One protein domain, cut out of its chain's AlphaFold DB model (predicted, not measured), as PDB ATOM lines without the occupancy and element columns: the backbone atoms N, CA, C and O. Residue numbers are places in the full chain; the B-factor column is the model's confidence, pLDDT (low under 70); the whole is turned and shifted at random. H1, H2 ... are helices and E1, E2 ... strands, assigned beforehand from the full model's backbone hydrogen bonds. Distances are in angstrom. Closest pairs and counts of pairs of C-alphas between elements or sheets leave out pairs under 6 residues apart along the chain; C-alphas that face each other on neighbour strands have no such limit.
ATOM      1  N   VAL A 110     211.423 202.182 328.626       97.50
ATOM      2  CA  VAL A 110     212.869 202.078 328.856       97.50
ATOM      3  C   VAL A 110     213.633 203.149 328.083       97.50
ATOM      4  O   VAL A 110     213.287 203.474 326.945       97.50
ATOM      5  N   CYS A 111     214.713 203.650 328.678       98.31
ATOM      6  CA  CYS A 111     215.731 204.433 327.981       98.31
ATOM      7  C   CYS A 111     217.061 203.678 327.998       98.31
ATOM      8  O   CYS A 111     217.404 203.063 329.004       98.31
ATOM      9  N   TYR A 112     217.847 203.762 326.930       98.69
ATOM     10  CA  TYR A 112     219.193 203.182 326.883       98.69
ATOM     11  C   TYR A 112     220.247 204.266 326.678       98.69
ATOM     12  O   TYR A 112     220.094 205.132 325.822       98.69
ATOM     13  N   ILE A 113     221.344 204.199 327.429       98.81
ATOM     14  CA  ILE A 113     222.491 205.100 327.263       98.81
ATOM     15  C   ILE A 113     223.731 204.251 327.017       98.81
ATOM     16  O   ILE A 113     224.259 203.623 327.934       98.81
ATOM     17  N   PHE A 114     224.180 204.216 325.768       98.75
ATOM     18  CA  PHE A 114     225.424 203.576 325.365       98.75
ATOM     19  C   PHE A 114     226.576 204.542 325.579       98.75
ATOM     20  O   PHE A 114     226.501 205.688 325.140       98.75
ATOM     21  N   TYR A 115     227.647 204.086 326.214       97.75
ATOM     22  CA  TYR A 115     228.824 204.918 326.444       97.75
ATOM     23  C   TYR A 115     230.090 204.072 326.534       97.75
ATOM     24  O   TYR A 115     230.031 202.897 326.906       97.75
ATOM     25  N   GLN A 116     231.235 204.666 326.200       94.81
ATOM     26  CA  GLN A 116     232.523 204.022 326.437       94.81
ATOM     27  C   GLN A 116     233.036 204.364 327.845       94.81
ATOM     28  O   GLN A 116     233.322 205.535 328.099       94.81
ATOM     29  N   PRO A 117     233.173 203.383 328.754       93.75
ATOM     30  CA  PRO A 117     233.642 203.641 330.112       93.75
ATOM     31  C   PRO A 117     235.134 203.991 330.139       93.75
ATOM     32  O   PRO A 117     235.919 203.481 329.336       93.75
ATOM     33  N   GLY A 118     235.530 204.821 331.101       89.56
ATOM     34  CA  GLY A 118     236.911 205.231 331.351       89.56
ATOM     35  C   GLY A 118     237.473 206.233 330.344       89.56
ATOM     36  O   GLY A 118     238.677 206.474 330.352       89.56
ATOM     37  N   ILE A 119     236.632 206.797 329.474       88.25
ATOM     38  CA  ILE A 119     237.050 207.775 328.469       88.25
ATOM     39  C   ILE A 119     236.850 209.186 328.990       88.25
ATOM     40  O   ILE A 119     235.769 209.544 329.455       88.25
ATOM     41  N   GLU A 120     237.916 209.972 328.889       87.31
ATOM     42  CA  GLU A 120     237.922 211.394 329.201       87.31
ATOM     43  C   GLU A 120     237.007 212.162 328.239       87.31
ATOM     44  O   GLU A 120     236.997 211.944 327.024       87.31
ATOM     45  N   SER A 121     236.207 213.059 328.805       83.50
ATOM     46  CA  SER A 121     235.317 213.936 328.061       83.50
ATOM     47  C   SER A 121     236.115 215.024 327.329       83.50
ATOM     48  O   SER A 121     237.271 215.300 327.637       83.50
ATOM     49  N   GLY A 122     235.481 215.714 326.376       77.06
ATOM     50  CA  GLY A 122     236.128 216.813 325.651       77.06
ATOM     51  C   GLY A 122     236.498 218.038 326.505       77.06
ATOM     52  O   GLY A 122     237.128 218.953 325.980       77.06
ATOM     53  N   ASP A 123     236.103 218.081 327.782       78.75
ATOM     54  CA  ASP A 123     236.527 219.105 328.744       78.75
ATOM     55  C   ASP A 123     237.836 218.777 329.486       78.75
ATOM     56  O   ASP A 123     238.323 219.611 330.252       78.75
ATOM     57  N   HIS A 124     238.408 217.591 329.245       81.62
ATOM     58  CA  HIS A 124     239.655 217.100 329.846       81.62
ATOM     59  C   HIS A 124     239.660 217.073 331.384       81.62
ATOM     60  O   HIS A 124     240.689 217.273 332.038       81.62
ATOM     61  N   LYS A 125     238.479 216.922 331.989       86.88
ATOM     62  CA  LYS A 125     238.313 216.890 333.446       86.88
ATOM     63  C   LYS A 125     237.400 215.763 333.898       86.88
ATOM     64  O   LYS A 125     237.692 215.120 334.905       86.88
ATOM     65  N   HIS A 126     236.304 215.554 333.184       91.69
ATOM     66  CA  HIS A 126     235.305 214.546 333.511       91.69
ATOM     67  C   HIS A 126     235.364 213.380 332.525       91.69
ATOM     68  O   HIS A 126     236.134 213.387 331.564       91.69
ATOM     69  N   SER A 127     234.538 212.367 332.758       93.31
ATOM     70  CA  SER A 127     234.463 211.160 331.934       93.31
ATOM     71  C   SER A 127     233.101 210.965 331.263       93.31
ATOM     72  O   SER A 127     232.079 211.529 331.672       93.31
ATOM     73  N   PHE A 128     233.063 210.102 330.247       94.94
ATOM     74  CA  PHE A 128     231.808 209.611 329.670       94.94
ATOM     75  C   PHE A 128     230.961 208.832 330.685       94.94
ATOM     76  O   PHE A 128     229.738 208.843 330.565       94.94
ATOM     77  N   ASP A 129     231.568 208.214 331.704       96.12
ATOM     78  CA  ASP A 129     230.843 207.598 332.821       96.12
ATOM     79  C   ASP A 129     229.997 208.636 333.570       96.12
ATOM     80  O   ASP A 129     228.806 208.430 333.809       96.12
ATOM     81  N   GLU A 130     230.593 209.785 333.892       96.25
ATOM     82  CA  GLU A 130     229.899 210.881 334.570       96.25
ATOM     83  C   GLU A 130     228.815 211.498 333.686       96.25
ATOM     84  O   GLU A 130     227.709 211.757 334.162       96.25
ATOM     85  N   GLN A 131     229.089 211.673 332.387       96.62
ATOM     86  CA  GLN A 131     228.075 212.133 331.436       96.62
ATOM     87  C   GLN A 131     226.869 211.183 331.412       96.62
ATOM     88  O   GLN A 131     225.725 211.635 331.488       96.62
ATOM     89  N   ALA A 132     227.118 209.873 331.337       97.94
ATOM     90  CA  ALA A 132     226.074 208.860 331.264       97.94
ATOM     91  C   ALA A 132     225.180 208.858 332.515       97.94
ATOM     92  O   ALA A 132     223.958 208.784 332.388       97.94
ATOM     93  N   GLU A 133     225.752 208.990 333.715       97.88
ATOM     94  CA  GLU A 133     224.968 209.076 334.958       97.88
ATOM     95  C   GLU A 133     224.159 210.379 335.055       97.88
ATOM     96  O   GLU A 133     223.007 210.355 335.497       97.88
ATOM     97  N   ILE A 134     224.693 211.513 334.588       97.69
ATOM     98  CA  ILE A 134     223.924 212.767 334.541       97.69
ATOM     99  C   ILE A 134     222.736 212.637 333.577       97.69
ATOM    100  O   ILE A 134     221.606 212.998 333.923       97.69
ATOM    101  N   GLU A 135     222.962 212.101 332.377       97.88
ATOM    102  CA  GLU A 135     221.910 211.930 331.368       97.88
ATOM    103  C   GLU A 135     220.848 210.915 331.796       97.88
ATOM    104  O   GLU A 135     219.656 211.119 331.572       97.88
ATOM    105  N   LYS A 136     221.234 209.869 332.525       97.56
ATOM    106  CA  LYS A 136     220.296 208.931 333.153       97.56
ATOM    107  C   LYS A 136     219.301 209.640 334.067       97.56
ATOM    108  O   LYS A 136     218.097 209.408 333.951       97.56
ATOM    109  N   GLU A 137     219.767 210.529 334.942       96.56
ATOM    110  CA  GLU A 137     218.882 211.301 335.824       96.56
ATOM    111  C   GLU A 137     218.016 212.301 335.046       96.56
ATOM    112  O   GLU A 137     216.850 212.519 335.393       96.56
ATOM    113  N   LYS A 138     218.528 212.867 333.947       96.88
ATOM    114  CA  LYS A 138     217.724 213.696 333.037       96.88
ATOM    115  C   LYS A 138     216.629 212.891 332.344       96.88
ATOM    116  O   LYS A 138     215.497 213.370 332.287       96.88
ATOM    117  N   TYR A 139     216.895 211.665 331.895       97.00
ATOM    118  CA  TYR A 139     215.864 210.815 331.291       97.00
ATOM    119  C   TYR A 139     214.777 210.404 332.280       97.00
ATOM    120  O   TYR A 139     213.609 210.432 331.901       97.00
ATOM    121  N   LYS A 140     215.106 210.130 333.552       95.19
ATOM    122  CA  LYS A 140     214.078 209.889 334.589       95.19
ATOM    123  C   LYS A 140     213.110 211.065 334.730       95.19
ATOM    124  O   LYS A 140     211.923 210.862 334.967       95.19
ATOM    125  N   LYS A 141     213.618 212.296 334.596       94.88
ATOM    126  CA  LYS A 141     212.811 213.525 334.653       94.88
ATOM    127  C   LYS A 141     212.035 213.762 333.353       94.88
ATOM    128  O   LYS A 141     210.866 214.133 333.413       94.88
ATOM    129  N   LYS A 142     212.672 213.553 332.193       95.69
ATOM    130  CA  LYS A 142     212.082 213.762 330.857       95.69
ATOM    131  C   LYS A 142     210.962 212.763 330.558       95.69
ATOM    132  O   LYS A 142     209.944 213.153 329.993       95.69
ATOM    133  N   TYR A 143     211.133 211.510 330.978       94.75
ATOM    134  CA  TYR A 143     210.195 210.411 330.760       94.75
ATOM    135  C   TYR A 143     209.811 209.760 332.101       94.75
ATOM    136  O   TYR A 143     210.365 208.724 332.479       94.75
ATOM    137  N   PRO A 144     208.872 210.357 332.863       91.38
ATOM    138  CA  PRO A 144     208.449 209.809 334.146       91.38
ATOM    139  C   PRO A 144     207.938 208.372 334.016       91.38
ATOM    140  O   PRO A 144     207.048 208.089 333.218       91.38
ATOM    141  N   GLY A 145     208.489 207.476 334.834       88.56
ATOM    142  CA  GLY A 145     208.143 206.056 334.820       88.56
ATOM    143  C   GLY A 145     208.981 205.211 333.864       88.56
ATOM    144  O   GLY A 145     208.864 203.996 333.939       88.56
ATOM    145  N   THR A 146     209.844 205.797 333.028       92.94
ATOM    146  CA  THR A 146     210.827 205.034 332.243       92.94
ATOM    147  C   THR A 146     211.903 204.431 333.153       92.94
ATOM    148  O   THR A 146     212.188 204.972 334.226       92.94
ATOM    149  N   ASP A 147     212.526 203.338 332.719       94.12
ATOM    150  CA  ASP A 147     213.724 202.764 333.344       94.12
ATOM    151  C   ASP A 147     214.979 203.095 332.510       94.12
ATOM    152  O   ASP A 147     215.174 202.502 331.447       94.12
ATOM    153  N   PRO A 148     215.830 204.060 332.918       95.94
ATOM    154  CA  PRO A 148     217.064 204.351 332.193       95.94
ATOM    155  C   PRO A 148     218.171 203.343 332.505       95.94
ATOM    156  O   PRO A 148     218.676 203.256 333.630       95.94
ATOM    157  N   ILE A 149     218.611 202.641 331.469       97.75
ATOM    158  CA  ILE A 149     219.617 201.590 331.529       97.75
ATOM    159  C   ILE A 149     220.923 202.082 330.905       97.75
ATOM    160  O   ILE A 149     221.004 202.378 329.711       97.75
ATOM    161  N   LEU A 150     221.980 202.094 331.715       98.38
ATOM    162  CA  LEU A 150     223.340 202.336 331.247       98.38
ATOM    163  C   LEU A 150     223.909 201.079 330.569       98.38
ATOM    164  O   LEU A 150     223.837 199.973 331.112       98.38
ATOM    165  N   ARG A 151     224.477 201.249 329.375       98.31
ATOM    166  CA  ARG A 151     225.077 200.199 328.540       98.31
ATOM    167  C   ARG A 151     226.546 200.533 328.251       98.31
ATOM    168  O   ARG A 151     226.843 201.111 327.205       98.31
ATOM    169  N   PRO A 152     227.475 200.189 329.162       96.88
ATOM    170  CA  PRO A 152     228.898 200.369 328.906       96.88
ATOM    171  C   PRO A 152     229.344 199.465 327.751       96.88
ATOM    172  O   PRO A 152     229.078 198.261 327.755       96.88
ATOM    173  N   VAL A 153     230.040 200.035 326.772       94.94
ATOM    174  CA  VAL A 153     230.507 199.343 325.564       94.94
ATOM    175  C   VAL A 153     231.955 199.718 325.271       94.94
ATOM    176  O   VAL A 153     232.299 200.890 325.198       94.94
ATOM    177  N   THR A 154     232.831 198.725 325.109       91.44
ATOM    178  CA  THR A 154     234.282 198.978 324.960       91.44
ATOM    179  C   THR A 154     234.794 198.840 323.531       91.44
ATOM    180  O   THR A 154     235.927 199.204 323.235       91.44
ATOM    181  N   ASN A 155     233.971 198.301 322.636       91.25
ATOM    182  CA  ASN A 155     234.286 198.102 321.230       91.25
ATOM    183  C   ASN A 155     232.988 197.962 320.415       91.25
ATOM    184  O   ASN A 155     231.891 197.816 320.959       91.25
ATOM    185  N   SER A 156     233.120 197.963 319.094       93.31
ATOM    186  CA  SER A 156     232.020 197.825 318.132       93.31
ATOM    187  C   SER A 156     231.262 196.502 318.259       93.31
ATOM    188  O   SER A 156     230.041 196.488 318.139       93.31
ATOM    189  N   SER A 157     231.943 195.389 318.550       92.06
ATOM    190  CA  SER A 157     231.277 194.090 318.741       92.06
ATOM    191  C   SER A 157     230.407 194.063 320.004       92.06
ATOM    192  O   SER A 157     229.302 193.519 319.978       92.06
ATOM    193  N   ASP A 158     230.874 194.675 321.096       93.88
ATOM    194  CA  ASP A 158     230.079 194.886 322.307       93.88
ATOM    195  C   ASP A 158     228.873 195.769 322.018       93.88
ATOM    196  O   ASP A 158     227.757 195.396 322.369       93.88
ATOM    197  N   PHE A 159     229.081 196.890 321.321       97.19
ATOM    198  CA  PHE A 159     227.992 197.776 320.925       97.19
ATOM    199  C   PHE A 159     226.923 197.036 320.130       97.19
ATOM    200  O   PHE A 159     225.754 197.100 320.496       97.19
ATOM    201  N   LYS A 160     227.311 196.280 319.097       97.31
ATOM    202  CA  LYS A 160     226.363 195.489 318.308       97.31
ATOM    203  C   LYS A 160     225.590 194.503 319.175       97.31
ATOM    204  O   LYS A 160     224.371 194.439 319.079       97.31
ATOM    205  N   ARG A 161     226.281 193.750 320.034       97.50
ATOM    206  CA  ARG A 161     225.633 192.776 320.919       97.50
ATOM    207  C   ARG A 161     224.614 193.448 321.840       97.50
ATOM    208  O   ARG A 161     223.505 192.943 321.976       97.50
ATOM    209  N   GLU A 162     224.982 194.549 322.488       98.00
ATOM    210  CA  GLU A 162     224.088 195.260 323.407       98.00
ATOM    211  C   GLU A 162     222.930 195.946 322.666       98.00
ATOM    212  O   GLU A 162     221.800 195.919 323.149       98.00
ATOM    213  N   TRP A 163     223.185 196.496 321.475       98.38
ATOM    214  CA  TRP A 163     222.163 197.054 320.592       98.38
ATOM    215  C   TRP A 163     221.135 195.993 320.203       98.38
ATOM    216  O   TRP A 163     219.944 196.164 320.457       98.38
ATOM    217  N   ASP A 164     221.589 194.870 319.648       97.81
ATOM    218  CA  ASP A 164     220.721 193.785 319.185       97.81
ATOM    219  C   ASP A 164     219.893 193.197 320.346       97.81
ATOM    220  O   ASP A 164     218.723 192.854 320.173       97.81
ATOM    221  N   ASN A 165     220.451 193.180 321.561       96.69
ATOM    222  CA  ASN A 165     219.783 192.692 322.770       96.69
ATOM    223  C   ASN A 165     218.870 193.718 323.472       96.69
ATOM    224  O   ASN A 165     218.294 193.379 324.510       96.69
ATOM    225  N   MET A 166     218.715 194.948 322.964       96.69
ATOM    226  CA  MET A 166     217.718 195.882 323.510       96.69
ATOM    227  C   MET A 166     216.315 195.280 323.421       96.69
ATOM    228  O   MET A 166     215.948 194.709 322.388       96.69
ATOM    229  N   ASP A 167     215.533 195.434 324.488       91.94
ATOM    230  CA  ASP A 167     214.192 194.865 324.589       91.94
ATOM    231  C   ASP A 167     213.146 195.795 323.969       91.94
ATOM    232  O   ASP A 167     212.393 196.478 324.654       91.94
ATOM    233  N   ASP A 168     213.109 195.810 322.641       88.38
ATOM    234  CA  ASP A 168     212.127 196.543 321.839       88.38
ATOM    235  C   ASP A 168     210.859 195.723 321.537       88.38
ATOM    236  O   ASP A 168     209.981 196.160 320.789       88.38
ATOM    237  N   LYS A 169     210.767 194.506 322.089       89.00
ATOM    238  CA  LYS A 169     209.639 193.586 321.882       89.00
ATOM    239  C   LYS A 169     208.658 193.620 323.039       89.00
ATOM    240  O   LYS A 169     207.457 193.506 322.801       89.00
ATOM    241  N   SER A 170     209.166 193.704 324.267       91.69
ATOM    242  CA  SER A 170     208.342 193.737 325.473       91.69
ATOM    243  C   SER A 170     208.172 195.149 326.034       91.69
ATOM    244  O   SER A 170     207.156 195.413 326.673       91.69
ATOM    245  N   LYS A 171     209.101 196.068 325.732       94.44
ATOM    246  CA  LYS A 171     209.075 197.455 326.210       94.44
ATOM    247  C   LYS A 171     209.014 198.469 325.072       94.44
ATOM    248  O   LYS A 171     209.470 198.226 323.956       94.44
ATOM    249  N   THR A 172     208.471 199.640 325.382       95.69
ATOM    250  CA  THR A 172     208.568 200.838 324.547       95.69
ATOM    251  C   THR A 172     209.885 201.543 324.848       95.69
ATOM    252  O   THR A 172     210.126 201.947 325.984       95.69
ATOM    253  N   ILE A 173     210.736 201.710 323.835       98.00
ATOM    254  CA  ILE A 173     211.983 202.466 323.978       98.00
ATOM    255  C   ILE A 173     211.678 203.958 323.804       98.00
ATOM    256  O   ILE A 173     211.400 204.412 322.692       98.00
ATOM    257  N   ASP A 174     211.732 204.727 324.889       98.19
ATOM    258  CA  ASP A 174     211.482 206.170 324.848       98.19
ATOM    259  C   ASP A 174     212.668 206.918 324.244       98.19
ATOM    260  O   ASP A 174     212.492 207.754 323.360       98.19
ATOM    261  N   ALA A 175     213.887 206.594 324.670       98.44
ATOM    262  CA  ALA A 175     215.084 207.212 324.123       98.44
ATOM    263  C   ALA A 175     216.281 206.266 324.115       98.44
ATOM    264  O   ALA A 175     216.477 205.461 325.029       98.44
ATOM    265  N   VAL A 176     217.121 206.417 323.099       98.81
ATOM    266  CA  VAL A 176     218.472 205.864 323.061       98.81
ATOM    267  C   VAL A 176     219.457 207.012 322.906       98.81
ATOM    268  O   VAL A 176     219.329 207.815 321.985       98.81
ATOM    269  N   GLN A 177     220.464 207.074 323.771       98.75
ATOM    270  CA  GLN A 177     221.599 207.982 323.628       98.75
ATOM    271  C   GLN A 177     222.886 207.202 323.404       98.75
ATOM    272  O   GLN A 177     223.139 206.205 324.079       98.75
ATOM    273  N   ILE A 178     223.711 207.670 322.473       98.62
ATOM    274  CA  ILE A 178     225.029 207.103 322.187       98.62
ATOM    275  C   ILE A 178     226.091 208.162 322.489       98.62
ATOM    276  O   ILE A 178     226.167 209.180 321.803       98.62
ATOM    277  N   ILE A 179     226.902 207.911 323.515       97.62
ATOM    278  CA  ILE A 179     228.004 208.754 323.995       97.62
ATOM    279  C   ILE A 179     229.320 208.109 323.564       97.62
ATOM    280  O   ILE A 179     229.879 207.257 324.252       97.62
ATOM    281  N   LEU A 180     229.789 208.485 322.377       94.88
ATOM    282  CA  LEU A 180     231.023 207.989 321.769       94.88
ATOM    283  C   LEU A 180     231.690 209.117 320.988       94.88
ATOM    284  O   LEU A 180     231.025 210.039 320.515       94.88
ATOM    285  N   HIS A 181     232.992 209.015 320.746       91.50
ATOM    286  CA  HIS A 181     233.617 209.910 319.777       91.50
ATOM    287  C   HIS A 181     233.159 209.596 318.352       91.50
ATOM    288  O   HIS A 181     232.786 208.465 318.032       91.50
ATOM    289  N   GLY A 182     233.213 210.615 317.499       92.06
ATOM    290  CA  GLY A 182     232.806 210.523 316.105       92.06
ATOM    291  C   GLY A 182     233.690 211.369 315.200       92.06
ATOM    292  O   GLY A 182     234.282 212.365 315.625       92.06
ATOM    293  N   SER A 183     233.819 210.945 313.950       90.69
ATOM    294  CA  SER A 183     234.579 211.647 312.916       90.69
ATOM    295  C   SER A 183     234.035 211.296 311.529       90.69
ATOM    296  O   SER A 183     233.047 210.574 311.406       90.69
ATOM    297  N   ILE A 184     234.667 211.839 310.492       90.50
ATOM    298  CA  ILE A 184     234.393 211.554 309.084       90.50
ATOM    299  C   ILE A 184     235.725 211.238 308.407       90.50
ATOM    300  O   ILE A 184     236.662 212.039 308.493       90.50
ATOM    301  N   ASP A 185     235.788 210.116 307.697       87.19
ATOM    302  CA  ASP A 185     236.931 209.749 306.856       87.19
ATOM    303  C   ASP A 185     236.558 209.877 305.369       87.19
ATOM    304  O   ASP A 185     235.396 209.660 305.009       87.19
ATOM    305  N   PRO A 186     237.515 210.266 304.505       79.94
ATOM    306  CA  PRO A 186     237.298 210.320 303.065       79.94
ATOM    307  C   PRO A 186     237.306 208.900 302.480       79.94
ATOM    308  O   PRO A 186     237.877 207.985 303.080       79.94
ATOM    309  N   ASP A 187     236.782 208.746 301.267       76.19
ATOM    310  CA  ASP A 187     237.190 207.624 300.425       76.19
ATOM    311  C   ASP A 187     238.520 208.016 299.770       76.19
ATOM    312  O   ASP A 187     238.640 209.085 299.179       76.19
ATOM    313  N   ILE A 188     239.553 207.195 299.949       66.50
ATOM    314  CA  ILE A 188     240.885 207.469 299.388       66.50
ATOM    315  C   ILE A 188     240.894 207.207 297.874       66.50
ATOM    316  O   ILE A 188     241.755 207.734 297.170       66.50
ATOM    317  N   ASP A 189     239.942 206.416 297.379       67.81
ATOM    318  CA  ASP A 189     239.862 205.995 295.984       67.81
ATOM    319  C   ASP A 189     238.862 206.832 295.154       67.81
ATOM    320  O   ASP A 189     238.756 206.616 293.943       67.81
ATOM    321  N   ASP A 190     238.149 207.784 295.771       70.62
ATOM    322  CA  ASP A 190     237.159 208.651 295.116       70.62
ATOM    323  C   ASP A 190     237.239 210.103 295.627       70.62
ATOM    324  O   ASP A 190     236.727 210.441 296.695       70.62
ATOM    325  N   ASP A 191     237.857 210.976 294.827       64.75
ATOM    326  CA  ASP A 191     238.017 212.405 295.134       64.75
ATOM    327  C   ASP A 191     236.672 213.169 295.172       64.75
ATOM    328  O   ASP A 191     236.582 214.221 295.806       64.75
ATOM    329  N   ASP A 192     235.612 212.650 294.534       69.75
ATOM    330  CA  ASP A 192     234.272 213.256 294.552       69.75
ATOM    331  C   ASP A 192     233.453 212.815 295.787       69.75
ATOM    332  O   ASP A 192     232.369 213.355 296.062       69.75
ATOM    333  N   TYR A 193     233.951 211.841 296.559       73.75
ATOM    334  CA  TYR A 193     233.269 211.315 297.734       73.75
ATOM    335  C   TYR A 193     233.459 212.233 298.944       73.75
ATOM    336  O   TYR A 193     234.551 212.422 299.482       73.75
ATOM    337  N   LYS A 194     232.346 212.770 299.448       79.88
ATOM    338  CA  LYS A 194     232.335 213.760 300.540       79.88
ATOM    339  C   LYS A 194     232.647 213.195 301.933       79.88
ATOM    340  O   LYS A 194     232.500 213.901 302.928       79.88
ATOM    341  N   GLY A 195     233.074 211.940 302.010       88.62
ATOM    342  CA  GLY A 195     233.375 211.231 303.245       88.62
ATOM    343  C   GLY A 195     232.151 210.590 303.901       88.62
ATOM    344  O   GLY A 195     231.002 210.987 303.677       88.62
ATOM    345  N   ALA A 196     232.425 209.604 304.753       93.25
ATOM    346  CA  ALA A 196     231.434 208.939 305.590       93.25
ATOM    347  C   ALA A 196     231.759 209.141 307.067       93.25
ATOM    348  O   ALA A 196     232.916 209.188 307.486       93.25
ATOM    349  N   GLY A 197     230.710 209.273 307.868       94.31
ATOM    350  CA  GLY A 197     230.796 209.357 309.311       94.31
ATOM    351  C   GLY A 197     231.054 207.992 309.939       94.31
ATOM    352  O   GLY A 197     230.594 206.956 309.455       94.31
ATOM    353  N   PHE A 198     231.741 207.991 311.070       95.06
ATOM    354  CA  PHE A 198     231.866 206.822 311.930       95.06
ATOM    355  C   PHE A 198     231.942 207.242 313.393       95.06
ATOM    356  O   PHE A 198     232.417 208.332 313.719       95.06
ATOM    357  N   MET A 199     231.501 206.351 314.276       95.75
ATOM    358  CA  MET A 199     231.817 206.416 315.703       95.75
ATOM    359  C   MET A 199     232.972 205.467 315.997       95.75
ATOM    360  O   MET A 199     233.122 204.454 315.308       95.75
ATOM    361  N   TYR A 200     233.794 205.770 316.996       92.38
ATOM    362  CA  TYR A 200     234.940 204.927 317.328       92.38
ATOM    363  C   TYR A 200     235.166 204.788 318.828       92.38
ATOM    364  O   TYR A 200     234.762 205.634 319.626       92.38
ATOM    365  N   PHE A 201     235.855 203.704 319.173       90.56
ATOM    366  CA  PHE A 201     236.273 203.393 320.529       90.56
ATOM    367  C   PHE A 201     237.764 203.674 320.691       90.56
ATOM    368  O   PHE A 201     238.578 203.249 319.863       90.56
ATOM    369  N   HIS A 202     238.133 204.365 321.766       82.44
ATOM    370  CA  HIS A 202     239.533 204.472 322.164       82.44
ATOM    371  C   HIS A 202     240.039 203.106 322.647       82.44
ATOM    372  O   HIS A 202     239.370 202.439 323.431       82.44
ATOM    373  N   GLY A 203     241.206 202.678 322.167       69.62
ATOM    374  CA  GLY A 203     241.877 201.484 322.688       69.62
ATOM    375  C   GLY A 203     242.609 201.765 324.004       69.62
ATOM    376  O   GLY A 203     242.850 202.925 324.339       69.62
ATOM    377  N   ASP A 204     243.007 200.703 324.711       59.50
ATOM    378  CA  ASP A 204     243.817 200.804 325.932       59.50
ATOM    379  C   ASP A 204     245.120 201.585 325.679       59.50
ATOM    380  O   ASP A 204     245.845 201.325 324.708       59.50
ATOM    381  N   GLU A 205     245.460 202.513 326.577       47.94
ATOM    382  CA  GLU A 205     246.729 203.237 326.516       47.94
ATOM    383  C   GLU A 205     247.932 202.272 326.510       47.94
ATOM    384  O   GLU A 205     248.042 201.362 327.334       47.94
ATOM    385  N   GLY A 206     248.876 202.482 325.584       48.06
ATOM    386  CA  GLY A 206     250.165 201.775 325.562       48.06
ATOM    387  C   GLY A 206     250.302 200.620 324.562       48.06
ATOM    388  O   GLY A 206     251.371 200.012 324.488       48.06
ATOM    389  N   LYS A 207     249.281 200.335 323.748       46.97
ATOM    390  CA  LYS A 207     249.407 199.525 322.520       46.97
ATOM    391  C   LYS A 207     249.068 200.408 321.320       46.97
ATOM    392  O   LYS A 207     248.395 201.421 321.499       46.97
ATOM    393  N   GLU A 208     249.585 200.092 320.125       46.47
ATOM    394  CA  GLU A 208     249.169 200.785 318.893       46.47
ATOM    395  C   GLU A 208     247.648 200.931 318.923       46.47
ATOM    396  O   GLU A 208     246.952 199.946 319.163       46.47
ATOM    397  N   LYS A 209     247.166 202.174 318.818       53.81
ATOM    398  CA  LYS A 209     245.765 202.529 319.029       53.81
ATOM    399  C   LYS A 209     244.901 201.840 317.965       53.81
ATOM    400  O   LYS A 209     244.598 202.425 316.931       53.81
ATOM    401  N   GLU A 210     244.526 200.589 318.193       59.88
ATOM    402  CA  GLU A 210     243.602 199.869 317.329       59.88
ATOM    403  C   GLU A 210     242.197 200.402 317.602       59.88
ATOM    404  O   GLU A 210     241.481 199.923 318.481       59.88
ATOM    405  N   TRP A 211     241.826 201.456 316.881       76.94
ATOM    406  CA  TRP A 211     240.476 201.999 316.929       76.94
ATOM    407  C   TRP A 211     239.527 201.001 316.286       76.94
ATOM    408  O   TRP A 211     239.749 200.573 315.153       76.94
ATOM    409  N   CYS A 212     238.473 200.652 317.015       87.62
ATOM    410  CA  CYS A 212     237.343 199.914 316.467       87.62
ATOM    411  C   CYS A 212     236.250 200.914 316.087       87.62
ATOM    412  O   CYS A 212     236.024 201.878 316.825       87.62
ATOM    413  N   ARG A 213     235.579 200.697 314.957       92.69
ATOM    414  CA  ARG A 213     234.643 201.657 314.361       92.69
ATOM    415  C   ARG A 213     233.239 201.089 314.173       92.69
ATOM    416  O   ARG A 213     233.048 199.893 313.958       92.69
ATOM    417  N   ILE A 214     232.266 201.993 314.209       95.88
ATOM    418  CA  ILE A 214     230.883 201.796 313.770       95.88
ATOM    419  C   ILE A 214     230.668 202.761 312.602       95.88
ATOM    420  O   ILE A 214     230.522 203.968 312.811       95.88
ATOM    421  N   GLY A 215     230.740 202.244 311.377       95.44
ATOM    422  CA  GLY A 215     230.758 203.046 310.153       95.44
ATOM    423  C   GLY A 215     229.377 203.276 309.541       95.44
ATOM    424  O   GLY A 215     228.543 202.368 309.523       95.44
ATOM    425  N   ALA A 216     229.160 204.472 308.985       95.94
ATOM    426  CA  ALA A 216     228.000 204.771 308.143       95.94
ATOM    427  C   ALA A 216     228.014 203.990 306.821       95.94
ATOM    428  O   ALA A 216     226.949 203.656 306.304       95.94
ATOM    429  N   ASP A 217     229.198 203.658 306.301       92.62
ATOM    430  CA  ASP A 217     229.366 202.720 305.196       92.62
ATOM    431  C   ASP A 217     230.739 202.021 305.217       92.62
ATOM    432  O   ASP A 217     231.535 202.167 306.144       92.62
ATOM    433  N   LYS A 218     231.006 201.216 304.184       90.81
ATOM    434  CA  LYS A 218     232.228 200.409 304.059       90.81
ATOM    435  C   LYS A 218     233.510 201.211 303.809       90.81
ATOM    436  O   LYS A 218     234.580 200.640 303.988       90.81
ATOM    437  N   THR A 219     233.429 202.465 303.361       89.00
ATOM    438  CA  THR A 219     234.610 203.284 303.017       89.00
ATOM    439  C   THR A 219     235.419 203.631 304.266       89.00
ATOM    440  O   THR A 219     236.644 203.687 304.234       89.00
ATOM    441  N   VAL A 220     234.739 203.738 305.410       87.44
ATOM    442  CA  VAL A 220     235.342 204.049 306.714       87.44
ATOM    443  C   VAL A 220     235.744 202.813 307.520       87.44
ATOM    444  O   VAL A 220     236.158 202.940 308.676       87.44
ATOM    445  N   ILE A 221     235.648 201.623 306.920       86.56
ATOM    446  CA  ILE A 221     236.058 200.349 307.514       86.56
ATOM    447  C   ILE A 221     237.418 199.949 306.947       86.56
ATOM    448  O   ILE A 221     237.540 199.549 305.787       86.56
ATOM    449  N   HIS A 222     238.464 200.018 307.769       75.25
ATOM    450  CA  HIS A 222     239.811 199.688 307.310       75.25
ATOM    451  C   HIS A 222     239.979 198.180 307.106       75.25
ATOM    452  O   HIS A 222     239.575 197.378 307.946       75.25
ATOM    453  N   GLU A 223     240.661 197.772 306.028       71.50
ATOM    454  CA  GLU A 223     240.862 196.349 305.715       71.50
ATOM    455  C   GLU A 223     241.501 195.555 306.859       71.50
ATOM    456  O   GLU A 223     241.085 194.431 307.138       71.50
ATOM    457  N   ASN A 224     242.451 196.174 307.560       70.19
ATOM    458  CA  ASN A 224     243.146 195.575 308.700       70.19
ATOM    459  C   ASN A 224     242.241 195.395 309.935       70.19
ATOM    460  O   ASN A 224     242.554 194.581 310.802       70.19
ATOM    461  N   ASN A 225     241.104 196.097 309.990       73.81
ATOM    462  CA  ASN A 225     240.160 196.096 311.109       73.81
ATOM    463  C   ASN A 225     238.791 195.495 310.755       73.81
ATOM    464  O   ASN A 225     237.907 195.492 311.605       73.81
ATOM    465  N   LYS A 226     238.612 194.903 309.564       71.25
ATOM    466  CA  LYS A 226     237.330 194.314 309.107       71.25
ATOM    467  C   LYS A 226     236.696 193.301 310.069       71.25
ATOM    468  O   LYS A 226     235.494 193.092 310.019       71.25
ATOM    469  N   ASN A 227     237.493 192.648 310.914       78.06
ATOM    470  CA  ASN A 227     236.994 191.677 311.899       78.06
ATOM    471  C   ASN A 227     236.592 192.317 313.239       78.06
ATOM    472  O   ASN A 227     236.137 191.609 314.134       78.06
ATOM    473  N   LYS A 228     236.835 193.618 313.405       85.44
ATOM    474  CA  LYS A 228     236.563 194.388 314.620       85.44
ATOM    475  C   LYS A 228     235.490 195.425 314.339       85.44
ATOM    476  O   LYS A 228     234.513 195.493 315.077       85.44
ATOM    477  N   ASP A 229     235.662 196.195 313.275       91.31
ATOM    478  CA  ASP A 229     234.730 197.235 312.863       91.31
ATOM    479  C   ASP A 229     233.406 196.629 312.378       91.31
ATOM    480  O   ASP A 229     233.366 195.508 311.869       91.31
ATOM    481  N   ILE A 230     232.323 197.388 312.520       94.94
ATOM    482  CA  ILE A 230     230.992 197.012 312.030       94.94
ATOM    483  C   ILE A 230     230.388 198.148 311.210       94.94
ATOM    484  O   ILE A 230     230.731 199.320 311.405       94.94
ATOM    485  N   LEU A 231     229.436 197.817 310.342       96.44
ATOM    486  CA  LEU A 231     228.578 198.807 309.707       96.44
ATOM    487  C   LEU A 231     227.317 199.034 310.535       96.44
ATOM    488  O   LEU A 231     226.789 198.112 311.154       96.44
ATOM    489  N   ILE A 232     226.778 200.251 310.479       97.94
ATOM    490  CA  ILE A 232     225.450 200.549 311.035       97.94
ATOM    491  C   ILE A 232     224.389 199.645 310.392       97.94
ATOM    492  O   ILE A 232     223.508 199.146 311.085       97.94
ATOM    493  N   SER A 233     224.528 199.332 309.100       97.06
ATOM    494  CA  SER A 233     223.648 198.398 308.387       97.06
ATOM    495  C   SER A 233     223.682 196.958 308.911       97.06
ATOM    496  O   SER A 233     222.800 196.174 308.564       97.06
ATOM    497  N   ASP A 234     224.689 196.591 309.710       96.06
ATOM    498  CA  ASP A 234     224.801 195.256 310.304       96.06
ATOM    499  C   ASP A 234     223.994 195.127 311.607       96.06
ATOM    500  O   ASP A 234     223.891 194.029 312.160       96.06
ATOM    501  N   LEU A 235     223.451 196.225 312.137       98.12
ATOM    502  CA  LEU A 235     222.684 196.253 313.382       98.12
ATOM    503  C   LEU A 235     221.255 195.725 313.184       98.12
ATOM    504  O   LEU A 235     220.645 195.909 312.127       98.12
ATOM    505  N   GLU A 236     220.691 195.084 314.211       97.69
ATOM    506  CA  GLU A 236     219.269 194.738 314.190       97.69
ATOM    507  C   GLU A 236     218.395 195.993 314.168       97.69
ATOM    508  O   GLU A 236     218.705 197.011 314.793       97.69
ATOM    509  N   LYS A 237     217.266 195.907 313.457       98.00
ATOM    510  CA  LYS A 237     216.312 197.011 313.404       98.00
ATOM    511  C   LYS A 237     215.627 197.196 314.749       98.00
ATOM    512  O   LYS A 237     215.189 196.210 315.334       98.00
ATOM    513  N   LYS A 238     215.478 198.446 315.184       97.44
ATOM    514  CA  LYS A 238     214.850 198.798 316.464       97.44
ATOM    515  C   LYS A 238     213.762 199.842 316.288       97.44
ATOM    516  O   LYS A 238     213.842 200.688 315.402       97.44
ATOM    517  N   LYS A 239     212.749 199.799 317.150       96.88
ATOM    518  CA  LYS A 239     211.729 200.846 317.251       96.88
ATOM    519  C   LYS A 239     211.932 201.643 318.533       96.88
ATOM    520  O   LYS A 239     212.070 201.053 319.600       96.88
ATOM    521  N   MET A 240     211.936 202.966 318.427       97.25
ATOM    522  CA  MET A 240     212.131 203.874 319.563       97.25
ATOM    523  C   MET A 240     211.453 205.220 319.307       97.25
ATOM    524  O   MET A 240     211.075 205.507 318.176       97.25
ATOM    525  N   ASN A 241     211.280 206.065 320.323       97.50
ATOM    526  CA  ASN A 241     210.773 207.420 320.087       97.50
ATOM    527  C   ASN A 241     211.910 208.373 319.690       97.50
ATOM    528  O   ASN A 241     211.788 209.055 318.673       97.50
ATOM    529  N   GLU A 242     213.019 208.381 320.432       98.44
ATOM    530  CA  GLU A 242     214.153 209.293 320.225       98.44
ATOM    531  C   GLU A 242     215.487 208.538 320.113       98.44
ATOM    532  O   GLU A 242     215.776 207.650 320.915       98.44
ATOM    533  N   LEU A 243     216.323 208.924 319.148       98.75
ATOM    534  CA  LEU A 243     217.726 208.522 319.053       98.75
ATOM    535  C   LEU A 243     218.619 209.764 319.067       98.75
ATOM    536  O   LEU A 243     218.517 210.626 318.191       98.75
ATOM    537  N   TYR A 244     219.523 209.838 320.036       98.62
ATOM    538  CA  TYR A 244     220.426 210.963 320.209       98.62
ATOM    539  C   TYR A 244     221.898 210.547 320.167       98.62
ATOM    540  O   TYR A 244     222.334 209.641 320.878       98.62
ATOM    541  N   PHE A 245     222.688 211.252 319.362       98.25
ATOM    542  CA  PHE A 245     224.130 211.062 319.266       98.25
ATOM    543  C   PHE A 245     224.870 212.172 320.007       98.25
ATOM    544  O   PHE A 245     225.009 213.284 319.498       98.25
ATOM    545  N   SER A 246     225.446 211.833 321.156       96.31
ATOM    546  CA  SER A 246     226.483 212.622 321.825       96.31
ATOM    547  C   SER A 246     227.837 212.330 321.182       96.31
ATOM    548  O   SER A 246     228.722 211.718 321.782       96.31
ATOM    549  N   SER A 247     227.971 212.684 319.905       93.69
ATOM    550  CA  SER A 247     229.138 212.324 319.106       93.69
ATOM    551  C   SER A 247     229.431 213.359 318.029       93.69
ATOM    552  O   SER A 247     228.525 213.800 317.315       93.69
ATOM    553  N   CYS A 248     230.700 213.747 317.897       92.12
ATOM    554  CA  CYS A 248     231.153 214.733 316.917       92.12
ATOM    555  C   CYS A 248     230.838 214.281 315.483       92.12
ATOM    556  O   CYS A 248     231.046 213.124 315.131       92.12
ATOM    557  N   ASN A 249     230.399 215.208 314.632       92.31
ATOM    558  CA  ASN A 249     230.096 214.981 313.211       92.31
ATOM    559  C   ASN A 249     229.018 213.922 312.920       92.31
ATOM    560  O   ASN A 249     228.794 213.587 311.756       92.31
ATOM    561  N   SER A 250     228.314 213.433 313.942       96.00
ATOM    562  CA  SER A 250     227.276 212.411 313.797       96.00
ATOM    563  C   SER A 250     226.111 212.836 312.904       96.00
ATOM    564  O   SER A 250     225.460 211.976 312.327       96.00
ATOM    565  N   ALA A 251     225.875 214.139 312.739       96.44
ATOM    566  CA  ALA A 251     224.826 214.701 311.891       96.44
ATOM    567  C   ALA A 251     225.365 215.787 310.940       96.44
ATOM    568  O   ALA A 251     224.665 216.748 310.625       96.44
ATOM    569  N   ASN A 252     226.625 215.674 310.500       93.62
ATOM    570  CA  ASN A 252     227.187 216.616 309.531       93.62
ATOM    571  C   ASN A 252     226.470 216.473 308.167       93.62
ATOM    572  O   ASN A 252     226.526 215.397 307.568       93.62
ATOM    573  N   PRO A 253     225.808 217.524 307.651       92.31
ATOM    574  CA  PRO A 253     225.034 217.446 306.412       92.31
ATOM    575  C   PRO A 253     225.895 217.377 305.143       92.31
ATOM    576  O   PRO A 253     225.359 217.138 304.062       92.31
ATOM    577  N   ASP A 254     227.208 217.602 305.243       90.38
ATOM    578  CA  ASP A 254     228.096 217.606 304.080       90.38
ATOM    579  C   ASP A 254     228.721 216.237 303.785       90.38
ATOM    580  O   ASP A 254     229.364 216.091 302.753       90.38
ATOM    581  N   ALA A 255     228.500 215.241 304.647       90.00
ATOM    582  CA  ALA A 255     229.004 213.874 304.519       90.00
ATOM    583  C   ALA A 255     227.870 212.852 304.700       90.00
ATOM    584  O   ALA A 255     226.784 213.186 305.186       90.00
ATOM    585  N   GLN A 256     228.128 211.583 304.374       93.06
ATOM    586  CA  GLN A 256     227.236 210.493 304.772       93.06
ATOM    587  C   GLN A 256     227.358 210.270 306.287       93.06
ATOM    588  O   GLN A 256     228.196 209.506 306.755       93.06
ATOM    589  N   ASN A 257     226.563 210.991 307.074       94.25
ATOM    590  CA  ASN A 257     226.693 211.008 308.529       94.25
ATOM    591  C   ASN A 257     226.055 209.786 309.214       94.25
ATOM    592  O   ASN A 257     225.176 209.118 308.663       94.25
ATOM    593  N   THR A 258     226.505 209.496 310.438       96.88
ATOM    594  CA  THR A 258     226.055 208.317 311.187       96.88
ATOM    595  C   THR A 258     224.574 208.398 311.541       96.88
ATOM    596  O   THR A 258     223.876 207.403 311.391       96.88
ATOM    597  N   ALA A 259     224.063 209.564 311.938       97.38
ATOM    598  CA  ALA A 259     222.663 209.747 312.310       97.38
ATOM    599  C   ALA A 259     221.705 209.407 311.158       97.38
ATOM    600  O   ALA A 259     220.717 208.712 311.377       97.38
ATOM    601  N   SER A 260     222.037 209.817 309.932       96.62
ATOM    602  CA  SER A 260     221.262 209.468 308.732       96.62
ATOM    603  C   SER A 260     221.387 207.977 308.405       96.62
ATOM    604  O   SER A 260     220.397 207.336 308.080       96.62
ATOM    605  N   ALA A 261     222.572 207.375 308.561       97.19
ATOM    606  CA  ALA A 261     222.742 205.932 308.359       97.19
ATOM    607  C   ALA A 261     221.911 205.086 309.342       97.19
ATOM    608  O   ALA A 261     221.476 203.986 309.000       97.19
ATOM    609  N   PHE A 262     221.645 205.590 310.553       98.12
ATOM    610  CA  PHE A 262     220.768 204.901 311.498       98.12
ATOM    611  C   PHE A 262     219.301 204.867 311.045       98.12
ATOM    612  O   PHE A 262     218.600 203.951 311.467       98.12
ATOM    613  N   GLU A 263     218.834 205.754 310.151       97.00
ATOM    614  CA  GLU A 263     217.450 205.728 309.629       97.00
ATOM    615  C   GLU A 263     217.069 204.380 308.997       97.00
ATOM    616  O   GLU A 263     215.906 203.975 309.047       97.00
ATOM    617  N   ASP A 264     218.041 203.642 308.455       95.62
ATOM    618  CA  ASP A 264     217.807 202.329 307.847       95.62
ATOM    619  C   ASP A 264     217.566 201.212 308.879       95.62
ATOM    620  O   ASP A 264     216.920 200.192 308.574       95.62
ATOM    621  N   VAL A 265     218.065 201.406 310.103       97.12
ATOM    622  CA  VAL A 265     218.017 200.438 311.209       97.12
ATOM    623  C   VAL A 265     217.183 200.909 312.402       97.12
ATOM    624  O   VAL A 265     217.003 200.143 313.346       97.12
ATOM    625  N   VAL A 266     216.597 202.109 312.363       97.25
ATOM    626  CA  VAL A 266     215.668 202.575 313.404       97.25
ATOM    627  C   VAL A 266     214.353 203.099 312.844       97.25
ATOM    628  O   VAL A 266     214.304 203.949 311.959       97.25
ATOM    629  N   ASP A 267     213.255 202.646 313.439       96.94
ATOM    630  CA  ASP A 267     211.958 203.310 313.354       96.94
ATOM    631  C   ASP A 267     211.836 204.287 314.531       96.94
ATOM    632  O   ASP A 267     211.277 203.944 315.574       96.94
ATOM    633  N   ALA A 268     212.457 205.465 314.382       96.75
ATOM    634  CA  ALA A 268     212.438 206.554 315.363       96.75
ATOM    635  C   ALA A 268     211.536 207.723 314.934       96.75
ATOM    636  O   ALA A 268     211.419 208.002 313.735       96.75
ATOM    637  N   ASN A 269     210.933 208.430 315.899       97.12
ATOM    638  CA  ASN A 269     210.203 209.682 315.643       97.12
ATOM    639  C   ASN A 269     211.146 210.883 315.546       97.12
ATOM    640  O   ASN A 269     210.833 211.848 314.853       97.12
ATOM    641  N   GLU A 270     212.265 210.826 316.269       98.31
ATOM    642  CA  GLU A 270     213.293 211.854 316.265       98.31
ATOM    643  C   GLU A 270     214.688 211.232 316.240       98.31
ATOM    644  O   GLU A 270     214.978 210.310 317.005       98.31
ATOM    645  N   ILE A 271     215.548 211.749 315.362       98.56
ATOM    646  CA  ILE A 271     216.972 211.406 315.329       98.56
ATOM    647  C   ILE A 271     217.775 212.699 315.324       98.56
ATOM    648  O   ILE A 271     217.623 213.519 314.418       98.56
ATOM    649  N   THR A 272     218.655 212.862 316.306       98.31
ATOM    650  CA  THR A 272     219.404 214.105 316.507       98.31
ATOM    651  C   THR A 272     220.882 213.818 316.759       98.31
ATOM    652  O   THR A 272     221.230 212.895 317.490       98.31
ATOM    653  N   GLY A 273     221.770 214.626 316.184       97.25
ATOM    654  CA  GLY A 273     223.218 214.535 316.384       97.25
ATOM    655  C   GLY A 273     223.903 215.885 316.199       97.25
ATOM    656  O   GLY A 273     223.268 216.931 316.342       97.25
ATOM    657  N   TRP A 274     225.193 215.877 315.862       94.94
ATOM    658  CA  TRP A 274     226.003 217.095 315.756       94.94
ATOM    659  C   TRP A 274     226.636 217.292 314.379       94.94
ATOM    660  O   TRP A 274     227.344 216.427 313.864       94.94
ATOM    661  N   ASP A 275     226.449 218.482 313.813       92.06
ATOM    662  CA  ASP A 275     227.252 219.011 312.712       92.06
ATOM    663  C   ASP A 275     228.544 219.592 313.298       92.06
ATOM    664  O   ASP A 275     228.518 220.679 313.876       92.06
ATOM    665  N   GLY A 276     229.657 218.852 313.207       87.38
ATOM    666  CA  GLY A 276     230.965 219.154 313.816       87.38
ATOM    667  C   GLY A 276     231.126 218.683 315.273       87.38
ATOM    668  O   GLY A 276     230.378 217.828 315.739       87.38
ATOM    669  N   GLY A 277     232.102 219.234 316.001       84.50
ATOM    670  CA  GLY A 277     232.427 218.846 317.383       84.50
ATOM    671  C   GLY A 277     231.374 219.142 318.459       84.50
ATOM    672  O   GLY A 277     230.783 220.219 318.497       84.50
ATOM    673  N   THR A 278     231.191 218.244 319.412       87.19
ATOM    674  CA  THR A 278     230.404 218.531 320.619       87.19
ATOM    675  C   THR A 278     231.279 218.415 321.859       87.19
ATOM    676  O   THR A 278     232.216 217.614 321.879       87.19
ATOM    677  N   VAL A 279     230.984 219.224 322.876       87.56
ATOM    678  CA  VAL A 279     231.541 219.085 324.226       87.56
ATOM    679  C   VAL A 279     230.392 219.104 325.213       87.56
ATOM    680  O   VAL A 279     229.456 219.895 325.086       87.56
ATOM    681  N   TYR A 280     230.490 218.238 326.210       91.19
ATOM    682  CA  TYR A 280     229.599 218.262 327.350       91.19
ATOM    683  C   TYR A 280     230.067 219.356 328.316       91.19
ATOM    684  O   TYR A 280     231.139 219.260 328.908       91.19
ATOM    685  N   ALA A 281     229.303 220.438 328.427       90.69
ATOM    686  CA  ALA A 281     229.556 221.508 329.376       90.69
ATOM    687  C   ALA A 281     229.027 221.083 330.751       90.69
ATOM    688  O   ALA A 281     227.829 221.175 331.028       90.69
ATOM    689  N   TYR A 282     229.925 220.586 331.603       91.25
ATOM    690  CA  TYR A 282     229.586 220.156 332.956       91.25
ATOM    691  C   TYR A 282     229.287 221.351 333.860       91.25
ATOM    692  O   TYR A 282     230.014 222.346 333.883       91.25
ATOM    693  N   ASN A 283     228.217 221.223 334.641       93.25
ATOM    694  CA  ASN A 283     227.914 222.111 335.750       93.25
ATOM    695  C   ASN A 283     228.128 221.349 337.062       93.25
ATOM    696  O   ASN A 283     227.231 220.648 337.527       93.25
ATOM    697  N   ASP A 284     229.317 221.490 337.649       90.12
ATOM    698  CA  ASP A 284     229.712 220.764 338.863       90.12
ATOM    699  C   ASP A 284     228.785 221.033 340.061       90.12
ATOM    700  O   ASP A 284     228.598 220.166 340.913       90.12
ATOM    701  N   GLU A 285     228.215 222.240 340.151       92.88
ATOM    702  CA  GLU A 285     227.336 222.631 341.260       92.88
ATOM    703  C   GLU A 285     225.916 222.085 341.088       92.88
ATOM    704  O   GLU A 285     225.251 221.741 342.067       92.88
ATOM    705  N   LYS A 286     225.441 222.031 339.842       93.06
ATOM    706  CA  LYS A 286     224.090 221.613 339.460       93.06
ATOM    707  C   LYS A 286     224.176 220.666 338.260       93.06
ATOM    708  O   LYS A 286     223.907 221.105 337.137       93.06
ATOM    709  N   PRO A 287     224.548 219.383 338.454       91.31
ATOM    710  CA  PRO A 287     224.814 218.450 337.357       91.31
ATOM    711  C   PRO A 287     223.667 218.322 336.352       91.31
ATOM    712  O   PRO A 287     223.905 218.174 335.156       91.31
ATOM    713  N   GLU A 288     222.417 218.465 336.795       90.44
ATOM    714  CA  GLU A 288     221.229 218.465 335.940       90.44
ATOM    715  C   GLU A 288     221.165 219.631 334.941       90.44
ATOM    716  O   GLU A 288     220.436 219.532 333.956       90.44
ATOM    717  N   LYS A 289     221.920 220.711 335.184       93.75
ATOM    718  CA  LYS A 289     222.097 221.854 334.278       93.75
ATOM    719  C   LYS A 289     223.288 221.699 333.334       93.75
ATOM    720  O   LYS A 289     223.522 222.599 332.534       93.75
ATOM    721  N   SER A 290     224.045 220.607 333.432       93.50
ATOM    722  CA  SER A 290     225.059 220.294 332.422       93.50
ATOM    723  C   SER A 290     224.375 220.120 331.070       93.50
ATOM    724  O   SER A 290     223.230 219.671 331.015       93.50
ATOM    725  N   GLU A 291     225.040 220.430 329.971       93.38
ATOM    726  CA  GLU A 291     224.442 220.300 328.644       93.38
ATOM    727  C   GLU A 291     225.500 220.069 327.575       93.38
ATOM    728  O   GLU A 291     226.636 220.515 327.697       93.38
ATOM    729  N   GLU A 292     225.129 219.380 326.500       91.31
ATOM    730  CA  GLU A 292     225.980 219.358 325.318       91.31
ATOM    731  C   GLU A 292     225.843 220.661 324.553       91.31
ATOM    732  O   GLU A 292     224.745 221.075 324.168       91.31
ATOM    733  N   VAL A 293     226.986 221.273 324.279       88.56
ATOM    734  CA  VAL A 293     227.088 222.504 323.511       88.56
ATOM    735  C   VAL A 293     227.921 222.263 322.265       88.56
ATOM    736  O   VAL A 293     228.774 221.373 322.203       88.56
ATOM    737  N   ALA A 294     227.704 223.102 321.252       83.56
ATOM    738  CA  ALA A 294     228.615 223.140 320.119       83.56
ATOM    739  C   ALA A 294     230.012 223.500 320.647       83.56
ATOM    740  O   ALA A 294     230.226 224.603 321.143       83.56
ATOM    741  N   GLY A 295     230.952 222.561 320.567       68.00
ATOM    742  CA  GLY A 295     232.221 222.681 321.274       68.00
ATOM    743  C   GLY A 295     233.210 221.581 320.911       68.00
ATOM    744  O   GLY A 295     232.910 220.680 320.143       68.00
ATOM    745  N   GLY A 296     234.423 221.685 321.420       57.12
ATOM    746  CA  GLY A 296     235.559 220.838 321.060       57.12
ATOM    747  C   GLY A 296     236.715 221.746 320.694       57.12
ATOM    748  O   GLY A 296     236.481 222.846 320.192       57.12
ATOM    749  N   GLU A 297     237.949 221.323 320.968       43.22
ATOM    750  CA  GLU A 297     239.127 222.012 320.432       43.22
ATOM    751  C   GLU A 297     238.857 222.293 318.949       43.22
ATOM    752  O   GLU A 297     238.461 221.369 318.248       43.22
ATOM    753  N   GLY A 298     238.991 223.528 318.465       42.03
ATOM    754  CA  GLY A 298     238.696 223.872 317.065       42.03
ATOM    755  C   GLY A 298     237.792 225.071 316.838       42.03
ATOM    756  O   GLY A 298     237.350 225.294 315.708       42.03
ATOM    757  N   GLN A 342     226.106 224.252 312.176       88.25
ATOM    758  CA  GLN A 342     224.734 224.238 312.695       88.25
ATOM    759  C   GLN A 342     224.666 223.845 314.176       88.25
ATOM    760  O   GLN A 342     223.727 224.231 314.865       88.25
ATOM    761  N   GLY A 343     225.668 223.123 314.687       90.12
ATOM    762  CA  GLY A 343     225.645 222.604 316.053       90.12
ATOM    763  C   GLY A 343     224.780 221.349 316.133       90.12
ATOM    764  O   GLY A 343     225.047 220.391 315.410       90.12
ATOM    765  N   LYS A 344     223.777 221.344 317.013       94.06
ATOM    766  CA  LYS A 344     222.845 220.222 317.170       94.06
ATOM    767  C   LYS A 344     221.860 220.205 315.999       94.06
ATOM    768  O   LYS A 344     221.189 221.201 315.742       94.06
ATOM    769  N   VAL A 345     221.780 219.082 315.295       95.31
ATOM    770  CA  VAL A 345     220.980 218.914 314.076       95.31
ATOM    771  C   VAL A 345     220.002 217.769 314.262       95.31
ATOM    772  O   VAL A 345     220.397 216.658 314.610       95.31
ATOM    773  N   ARG A 346     218.728 218.047 313.987       97.00
ATOM    774  CA  ARG A 346     217.667 217.046 313.897       97.00
ATOM    775  C   ARG A 346     217.555 216.552 312.454       97.00
ATOM    776  O   ARG A 346     217.319 217.357 311.555       97.00
ATOM    777  N   ILE A 347     217.736 215.252 312.251       94.50
ATOM    778  CA  ILE A 347     217.661 214.572 310.949       94.50
ATOM    779  C   ILE A 347     216.219 214.168 310.622       94.50
ATOM    780  O   ILE A 347     215.763 214.377 309.500       94.50
TER     781      ILE A 347
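What this domain is: This is residues 110 to 298 and 342 to 347 of the 348 residues of an uncharacterized protein of Clostridium botulinum (UniProt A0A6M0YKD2). A strongly twisted sheet of six strands has the long helix H1 covering one face and the shorter H2 and H3 on the other; a second, three-stranded sheet, E4 to E6, begins just past the end of E3, and H2 and H3 are on that sheet too. A small hairpin of E9 and E10 follows E8 and sits near the edge strand E11. The printed part has 195 residues with three named helices and eleven named strands, in the order E1 H1 E2 H2 E3 E4 E5 E6 E7 H3 E8 E9 E10 E11; the class is mixed, helices and strands, with under half of the residues in named elements. The large sheet runs E2 E1 E3 E7 E8 E11 and is mixed, with E11 antiparallel to E8. The whole is compact, with a radius of gyration of the C-alphas of 16.0 A and spans of 49, 39 and 34 A.

Where its parts are: In the large sheet, E2 is residues 147 to 152, 16.0 A long, and E1 is residues 110 to 115, 16.4 A, beginning at C-alpha 110 (212.869, 202.078, 328.856). E3 is residues 172 to 179, 21.0 A, E7 is residues 238 to 246, 18.8 A, and E8 is residues 266 to 275, 20.1 A. E11, residues 343 to 346, ends with C-alpha 346 at (217.667, 217.046, 313.897). H1 is residues 128 to 142, 20.2 A, with C-alpha 128 at (231.808, 209.611, 329.670); H2 is residues 156 to 164, 12.0 A, and H3 is residues 258 to 262. The second sheet has E4, residues 181 to 185, E5, residues 196 to 201, 16.7 A, and E6, residues 212 to 215. E9 is residues 278 to 281 and E10 residues 291 to 294.

How they stand to each other: In the large sheet E2 and E1 are parallel, with N 149 and O 111 at 2.8 A, and so are E1 and E3, with N 114 and O 177 at 2.8 A. E3 is parallel to E7, with N 244 and O 176 at 2.8 A, and E7 to E8, with N 267 and O 238 at 2.8 A. E7 bends by 93 degrees at residue 241 and E8 by 97 degrees at residue 269. The edge strand E11 is antiparallel to E8, with N 345 and O 273 at 2.8 A. E1, H1, E2 and E7, H3, E8 are strand-helix-strand units, two parallel neighbour strands with a helix between them in the chain; E2, H2, E3 is a split one, with E1 between its strands; the crossovers are right-handed. H1 is on the sheet at a height of 8.7 A, over E1 and only just over E3, on which 3 of its C-alphas fall, and it runs along the strands, at 16 degrees to E1 on the local plane. The closest C-alphas of H1 and E2, those of Lys 136 and Pro 148, are 5.7 A apart. H2 and H3 are on the opposite face; H3, over E7, has a height over the sheet of 7.9 A. E3 runs on into E4 at 72 degrees across residue 180. E4, E5 and E6 form a meander, each strand the antiparallel neighbour of the one before, with N 198 and O 183 at 2.9 A and N 214 and O 199 at 2.8 A. H2 stands up from this sheet over E6, and its Ser 156 has its C-alpha 6.0 A from that of Cys 212. The C-alphas of Gly 197 and Thr 258, the closest of E5 and H3, are 5.2 A apart. E9 and E10 are a hairpin, with N 281 and O 291 at 2.8 A; the closest C-alphas of E10 and E11, those of Ala 294 and Gly 343, are 5.1 A apart. In H1, H2 and H3 every O i to N i+4 pair is within hydrogen-bond range.

The domain as a whole: The two C-alphas farthest apart, those of Gly 145 and Asp 189, are 50.1 A apart. Residues 299 to 341 are cut out, and C-alphas 298 and 342 are 14.6 A apart across the cut. The links E1 to H1, E6 to E7 and E7 to H3 are long; in the second of these, residues 230 to 231 pair in parallel with residues 214 to 215 of E6. The mean pLDDT of the printed part is 89.7, and 16 residues are under 70: residues 188 to 189, 191 to 192, 203 to 210 and 295 to 298.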